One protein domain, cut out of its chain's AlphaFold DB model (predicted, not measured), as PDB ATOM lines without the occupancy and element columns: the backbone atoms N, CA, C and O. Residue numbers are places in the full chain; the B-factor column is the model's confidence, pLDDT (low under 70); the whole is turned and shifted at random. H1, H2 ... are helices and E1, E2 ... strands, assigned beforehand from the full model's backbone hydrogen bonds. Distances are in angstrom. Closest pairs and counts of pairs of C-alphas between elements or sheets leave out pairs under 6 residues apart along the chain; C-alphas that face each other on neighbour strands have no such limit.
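AT A GLANCE: This is residues 2 to 20 and 34 to 66 of the 66 residues of a protein of Staphylococcus gallinarum (UniProt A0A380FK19). A narrow sheet of three strands makes the body, the hairpin of E2 and E3 with E1 side by side with E3, and the short helix H1 lies at the end of the sheet where E3 ends. The outline is flat, spanning 38 by 30 by 14 A, and residues 2 to 7 lead into the sheet from one extreme of it. The printed part has 52 residues, with E1, E2, E3 and H1 in that order along the chain. The sheet's order is E1, E3, E2 and it is mixed; the class is mixed, helices and strands. The whole is loose, with a radius of gyration of the C-alphas of 13.0 A.

IN THESE COORDINATES: E1, residues 8 to 12, begins at C-alpha 8 (-49.638, 30.993, 31.168) and is 13.1 A long. E2, residues 39 to 45, measures 19.2 A. E3, residues 50 to 56, measures 19.3 A. H1, residues 59 to 65, measures 10.1 A and ends at C-alpha 65 (-38.340, 11.644, 29.821).

HOW THE PARTS SIT: Edge strand E1 and inner strand E3 are parallel at 30 degrees, with N 11 and O 52 at 2.8 A. E3 and edge strand E2 form an antiparallel hairpin at 160 degrees, with N 42 and O 53 at 2.9 A. E1 and E2 are apart. H1 only grazes the sheet, with its residues 59 to 63; its closest C-alphas to E3 are those of Phe 62 and Val 56, 7.1 A apart. In H1, 1 of 3 O i to N i+4 pairs and 3 of 4 O i to N i+3 pairs are within hydrogen-bond range.

THE WHOLE: The C-alphas farthest apart, of Lys 2 and Asp 18, are 39.4 A apart. Residues 21 to 33 are not printed; C-alphas 20 and 34 are 21.1 A apart across this cut, which lies in the link E1 to E2. The links E2 to E3 and E3 to H1 are tight. Mean pLDDT of the printed part is 94.9; residue 66 is under 70.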
ATOM      1  N   LYS A   2     -61.936  29.965  16.380       74.94
ATOM      2  CA  LYS A   2     -61.472  29.728  17.756       74.94
ATOM      3  C   LYS A   2     -60.534  30.878  18.132       74.94
ATOM      4  O   LYS A   2     -59.532  31.071  17.453       74.94
ATOM      5  N   GLU A   3     -60.890  31.653  19.151       89.62
ATOM      6  CA  GLU A   3     -60.031  32.704  19.704       89.62
ATOM      7  C   GLU A   3     -58.933  32.065  20.561       89.62
ATOM      8  O   GLU A   3     -59.233  31.311  21.489       89.62
ATOM      9  N   LEU A   4     -57.670  32.354  20.253       94.00
ATOM     10  CA  LEU A   4     -56.531  31.959  21.082       94.00
ATOM     11  C   LEU A   4     -56.270  33.045  22.129       94.00
ATOM     12  O   LEU A   4     -56.298  34.234  21.813       94.00
ATOM     13  N   LYS A   5     -56.009  32.634  23.371       94.19
ATOM     14  CA  LYS A   5     -55.684  33.525  24.492       94.19
ATOM     15  C   LYS A   5     -54.466  32.984  25.232       94.19
ATOM     16  O   LYS A   5     -54.218  31.782  25.212       94.19
ATOM     17  N   LEU A   6     -53.710  33.882  25.860       95.56
ATOM     18  CA  LEU A   6     -52.602  33.502  26.727       95.56
ATOM     19  C   LEU A   6     -53.160  32.862  28.002       95.56
ATOM     20  O   LEU A   6     -53.910  33.513  28.723       95.56
ATOM     21  N   ASP A   7     -52.769  31.618  28.264       97.06
ATOM     22  CA  ASP A   7     -53.110  30.915  29.501       97.06
ATOM     23  C   ASP A   7     -52.024  31.137  30.564       97.06
ATOM     24  O   ASP A   7     -52.285  31.744  31.603       97.06
ATOM     25  N   HIS A   8     -50.772  30.777  30.267       98.25
ATOM     26  CA  HIS A   8     -49.638  30.993  31.168       98.25
ATOM     27  C   HIS A   8     -48.282  31.005  30.454       98.25
ATOM     28  O   HIS A   8     -48.168  30.684  29.269       98.25
ATOM     29  N   ILE A   9     -47.244  31.371  31.209       98.25
ATOM     30  CA  ILE A   9     -45.829  31.223  30.845       98.25
ATOM     31  C   ILE A   9     -45.161  30.322  31.886       98.25
ATOM     32  O   ILE A   9     -45.429  30.467  33.079       98.25
ATOM     33  N   ILE A  10     -44.269  29.435  31.442       98.50
ATOM     34  CA  ILE A  10     -43.468  28.567  32.314       98.50
ATOM     35  C   ILE A  10     -42.082  29.189  32.514       98.50
ATOM     36  O   ILE A  10     -41.403  29.528  31.546       98.50
ATOM     37  N   HIS A  11     -41.644  29.312  33.766       98.56
ATOM     38  CA  HIS A  11     -40.307  29.768  34.138       98.56
ATOM     39  C   HIS A  11     -39.658  28.744  35.071       98.56
ATOM     40  O   HIS A  11     -40.097  28.549  36.205       98.56
ATOM     41  N   TYR A  12     -38.606  28.083  34.589       98.31
ATOM     42  CA  TYR A  12     -37.828  27.162  35.412       98.31
ATOM     43  C   TYR A  12     -37.027  27.923  36.474       98.31
ATOM     44  O   TYR A  12     -36.292  28.854  36.145       98.31
ATOM     45  N   ILE A  13     -37.150  27.509  37.735       98.19
ATOM     46  CA  ILE A  13     -36.397  28.065  38.862       98.19
ATOM     47  C   ILE A  13     -35.855  26.912  39.694       98.19
ATOM     48  O   ILE A  13     -36.623  26.184  40.311       98.19
ATOM     49  N   GLN A  14     -34.532  26.790  39.767       97.38
ATOM     50  CA  GLN A  14     -33.886  25.822  40.647       97.38
ATOM     51  C   GLN A  14     -34.115  26.192  42.124       97.38
ATOM     52  O   GLN A  14     -33.974  27.358  42.492       97.38
ATOM     53  N   GLN A  15     -34.406  25.198  42.972       96.75
ATOM     54  CA  GLN A  15     -34.726  25.375  44.399       96.75
ATOM     55  C   GLN A  15     -36.010  26.200  44.620       96.75
ATOM     56  O   GLN A  15     -36.098  27.059  45.500       96.75
ATOM     57  N   LEU A  16     -37.054  25.916  43.837       98.06
ATOM     58  CA  LEU A  16     -38.316  26.672  43.829       98.06
ATOM     59  C   LEU A  16     -39.052  26.719  45.185       98.06
ATOM     60  O   LEU A  16     -39.835  27.644  45.439       98.06
ATOM     61  N   ASN A  17     -38.812  25.751  46.071       95.75
ATOM     62  CA  ASN A  17     -39.389  25.753  47.419       95.75
ATOM     63  C   ASN A  17     -38.987  27.003  48.221       95.75
ATOM     64  O   ASN A  17     -39.834  27.582  48.903       95.75
ATOM     65  N   ASP A  18     -37.747  27.470  48.059       96.06
ATOM     66  CA  ASP A  18     -37.206  28.615  48.800       96.06
ATOM     67  C   ASP A  18     -37.394  29.946  48.064       96.06
ATOM     68  O   ASP A  18     -37.279  31.027  48.650       96.06
ATOM     69  N   PHE A  19     -37.746  29.889  46.777       97.69
ATOM     70  CA  PHE A  19     -37.914  31.077  45.954       97.69
ATOM     71  C   PHE A  19     -39.060  31.972  46.448       97.69
ATOM     72  O   PHE A  19     -40.169  31.533  46.773       97.69
ATOM     73  N   LYS A  20     -38.811  33.280  46.436       97.00
ATOM     74  CA  LYS A  20     -39.822  34.329  46.580       97.00
ATOM     75  C   LYS A  20     -39.450  35.439  45.614       97.00
ATOM     76  O   LYS A  20     -38.272  35.766  45.477       97.00
ATOM     77  N   HIS A  34     -46.237  16.982  39.102       97.38
ATOM     78  CA  HIS A  34     -46.380  16.268  37.844       97.38
ATOM     79  C   HIS A  34     -45.634  14.937  37.947       97.38
ATOM     80  O   HIS A  34     -44.508  14.799  37.471       97.38
ATOM     81  N   GLU A  35     -46.272  13.940  38.564       95.56
ATOM     82  CA  GLU A  35     -45.666  12.634  38.874       95.56
ATOM     83  C   GLU A  35     -44.947  11.985  37.686       95.56
ATOM     84  O   GLU A  35     -43.842  11.470  37.825       95.56
ATOM     85  N   ARG A  36     -45.542  12.066  36.490       95.12
ATOM     86  CA  ARG A  36     -44.969  11.493  35.265       95.12
ATOM     87  C   ARG A  36     -43.669  12.176  34.828       95.12
ATOM     88  O   ARG A  36     -42.838  11.531  34.201       95.12
ATOM     89  N   LEU A  37     -43.529  13.467  35.115       96.25
ATOM     90  CA  LEU A  37     -42.401  14.293  34.677       96.25
ATOM     91  C   LEU A  37     -41.348  14.477  35.774       96.25
ATOM     92  O   LEU A  37     -40.232  14.878  35.470       96.25
ATOM     93  N   GLY A  38     -41.682  14.196  37.036       97.31
ATOM     94  CA  GLY A  38     -40.788  14.460  38.161       97.31
ATOM     95  C   GLY A  38     -40.583  15.952  38.434       97.31
ATOM     96  O   GLY A  38     -39.512  16.347  38.897       97.31
ATOM     97  N   THR A  39     -41.589  16.773  38.118       98.25
ATOM     98  CA  THR A  39     -41.588  18.220  38.367       98.25
ATOM     99  C   THR A  39     -42.690  18.626  39.339       98.25
ATOM    100  O   THR A  39     -43.665  17.906  39.548       98.25
ATOM    101  N   PHE A  40     -42.551  19.804  39.931       98.62
ATOM    102  CA  PHE A  40     -43.582  20.457  40.730       98.62
ATOM    103  C   PHE A  40     -43.599  21.948  40.415       98.62
ATOM    104  O   PHE A  40     -42.608  22.490  39.920       98.62
ATOM    105  N   ASN A  41     -44.716  22.614  40.702       98.69
ATOM    106  CA  ASN A  41     -44.862  24.028  40.391       98.69
ATOM    107  C   ASN A  41     -45.379  24.887  41.553       98.69
ATOM    108  O   ASN A  41     -45.936  24.426  42.556       98.69
ATOM    109  N   ARG A  42     -45.179  26.195  41.388       98.62
ATOM    110  CA  ARG A  42     -45.804  27.261  42.171       98.62
ATOM    111  C   ARG A  42     -46.384  28.283  41.210       98.62
ATOM    112  O   ARG A  42     -45.799  28.571  40.173       98.62
ATOM    113  N   LEU A  43     -47.532  28.838  41.569       98.56
ATOM    114  CA  LEU A  43     -48.331  29.648  40.657       98.56
ATOM    115  C   LEU A  43     -48.395  31.092  41.148       98.56
ATOM    116  O   LEU A  43     -48.811  31.357  42.284       98.56
ATOM    117  N   ALA A  44     -48.003  32.022  40.279       98.31
ATOM    118  CA  ALA A  44     -48.263  33.445  40.450       98.31
ATOM    119  C   ALA A  44     -49.445  33.841  39.559       98.31
ATOM    120  O   ALA A  44     -49.293  34.002  38.348       98.31
ATOM    121  N   TYR A  45     -50.628  33.970  40.157       97.88
ATOM    122  CA  TYR A  45     -51.827  34.376  39.428       97.88
ATOM    123  C   TYR A  45     -51.767  35.864  39.075       97.88
ATOM    124  O   TYR A  45     -51.500  36.706  39.935       97.88
ATOM    125  N   LEU A  46     -52.036  36.167  37.809       95.31
ATOM    126  CA  LEU A  46     -52.338  37.504  37.302       95.31
ATOM    127  C   LEU A  46     -53.843  37.558  36.986       95.31
ATOM    128  O   LEU A  46     -54.590  36.672  37.390       95.31
ATOM    129  N   ASN A  47     -54.309  38.586  36.273       92.00
ATOM    130  CA  ASN A  47     -55.742  38.762  36.008       92.00
ATOM    131  C   ASN A  47     -56.373  37.563  35.272       92.00
ATOM    132  O   ASN A  47     -57.200  36.859  35.836       92.00
ATOM    133  N   ASN A  48     -55.976  37.329  34.017       93.94
ATOM    134  CA  ASN A  48     -56.560  36.290  33.150       93.94
ATOM    135  C   ASN A  48     -55.517  35.254  32.699       93.94
ATOM    136  O   ASN A  48     -55.714  34.566  31.706       93.94
ATOM    137  N   THR A  49     -54.370  35.225  33.372       97.31
ATOM    138  CA  THR A  49     -53.216  34.389  33.042       97.31
ATOM    139  C   THR A  49     -52.389  34.168  34.308       97.31
ATOM    140  O   THR A  49     -52.632  34.821  35.327       97.31
ATOM    141  N   TYR A  50     -51.414  33.269  34.282       98.44
ATOM    142  CA  TYR A  50     -50.513  33.056  35.407       98.44
ATOM    143  C   TYR A  50     -49.080  32.776  34.956       98.44
ATOM    144  O   TYR A  50     -48.812  32.454  33.800       98.44
ATOM    145  N   ILE A  51     -48.141  32.925  35.886       98.56
ATOM    146  CA  ILE A  51     -46.775  32.433  35.715       98.56
ATOM    147  C   ILE A  51     -46.680  31.112  36.468       98.56
ATOM    148  O   ILE A  51     -46.896  31.061  37.684       98.56
ATOM    149  N   GLU A  52     -46.366  30.049  35.738       98.75
ATOM    150  CA  GLU A  52     -45.997  28.762  36.301       98.75
ATOM    151  C   GLU A  52     -44.498  28.765  36.578       98.75
ATOM    152  O   GLU A  52     -43.673  28.734  35.665       98.75
ATOM    153  N   LEU A  53     -44.135  28.809  37.852       98.75
ATOM    154  CA  LEU A  53     -42.773  28.524  38.261       98.75
ATOM    155  C   LEU A  53     -42.632  27.016  38.388       98.75
ATOM    156  O   LEU A  53     -43.412  26.409  39.118       98.75
ATOM    157  N   LEU A  54     -41.662  26.427  37.696       98.69
ATOM    158  CA  LEU A  54     -41.490  24.978  37.612       98.69
ATOM    159  C   LEU A  54     -40.098  24.575  38.105       98.69
ATOM    160  O   LEU A  54     -39.115  25.246  37.801       98.69
ATOM    161  N   ASP A  55     -40.015  23.465  38.827       98.44
ATOM    162  CA  ASP A  55     -38.750  22.861  39.249       98.44
ATOM    163  C   ASP A  55     -38.863  21.330  39.274       98.44
ATOM    164  O   ASP A  55     -39.958  20.765  39.189       98.44
ATOM    165  N   VAL A  56     -37.727  20.649  39.365       97.88
ATOM    166  CA  VAL A  56     -37.610  19.191  39.360       97.88
ATOM    167  C   VAL A  56     -37.520  18.691  40.801       97.88
ATOM    168  O   VAL A  56     -36.574  19.005  41.516       97.88
ATOM    169  N   ASN A  57     -38.482  17.869  41.233       95.88
ATOM    170  CA  ASN A  57     -38.428  17.185  42.534       95.88
ATOM    171  C   ASN A  57     -37.975  15.722  42.438       95.88
ATOM    172  O   ASN A  57     -37.591  15.155  43.458       95.88
ATOM    173  N   LYS A  58     -38.020  15.108  41.247       96.44
ATOM    174  CA  LYS A  58     -37.568  13.726  41.003       96.44
ATOM    175  C   LYS A  58     -36.638  13.679  39.784       96.44
ATOM    176  O   LYS A  58     -37.093  13.341  38.684       96.44
ATOM    177  N   PRO A  59     -35.349  14.042  39.934       94.31
ATOM    178  CA  PRO A  59     -34.393  14.100  38.825       94.31
ATOM    179  C   PRO A  59     -34.281  12.794  38.032       94.31
ATOM    180  O   PRO A  59     -34.150  12.815  36.812       94.31
ATOM    181  N   GLU A  60     -34.400  11.652  38.702       96.00
ATOM    182  CA  GLU A  60     -34.373  10.320  38.102       96.00
ATOM    183  C   GLU A  60     -35.590  10.019  37.214       96.00
ATOM    184  O   GLU A  60     -35.484   9.236  36.269       96.00
ATOM    185  N   VAL A  61     -36.744  10.629  37.501       95.38
ATOM    186  CA  VAL A  61     -37.940  10.544  36.652       95.38
ATOM    187  C   VAL A  61     -37.811  11.524  35.492       95.38
ATOM    188  O   VAL A  61     -38.075  11.160  34.348       95.38
ATOM    189  N   PHE A  62     -37.347  12.743  35.765       93.38
ATOM    190  CA  PHE A  62     -37.144  13.765  34.741       93.38
ATOM    191  C   PHE A  62     -36.131  13.322  33.672       93.38
ATOM    192  O   PHE A  62     -36.397  13.444  32.478       93.38
ATOM    193  N   ALA A  63     -35.013  12.715  34.076       91.25
ATOM    194  CA  ALA A  63     -33.970  12.236  33.167       91.25
ATOM    195  C   ALA A  63     -34.423  11.105  32.226       91.25
ATOM    196  O   ALA A  63     -33.838  10.939  31.166       91.25
ATOM    197  N   LYS A  64     -35.456  10.328  32.583       87.81
ATOM    198  CA  LYS A  64     -36.004   9.260  31.724       87.81
ATOM    199  C   LYS A  64     -36.943   9.775  30.630       87.81
ATOM    200  O   LYS A  64     -37.292   9.014  29.735       87.81
ATOM    201  N   ASN A  65     -37.404  11.018  30.752       71.62
ATOM    202  CA  ASN A  65     -38.340  11.644  29.821       71.62
ATOM    203  C   ASN A  65     -37.649  12.570  28.800       71.62
ATOM    204  O   ASN A  65     -38.349  13.164  27.981       71.62
ATOM    205  N   ASN A  66     -36.319  12.708  28.861       61.91
ATOM    206  CA  ASN A  66     -35.494  13.468  27.914       61.91
ATOM    207  C   ASN A  66     -34.616  12.513  27.103       61.91
ATOM    208  O   ASN A  66     -34.355  12.833  25.923       61.91
TER     209      ASN A  66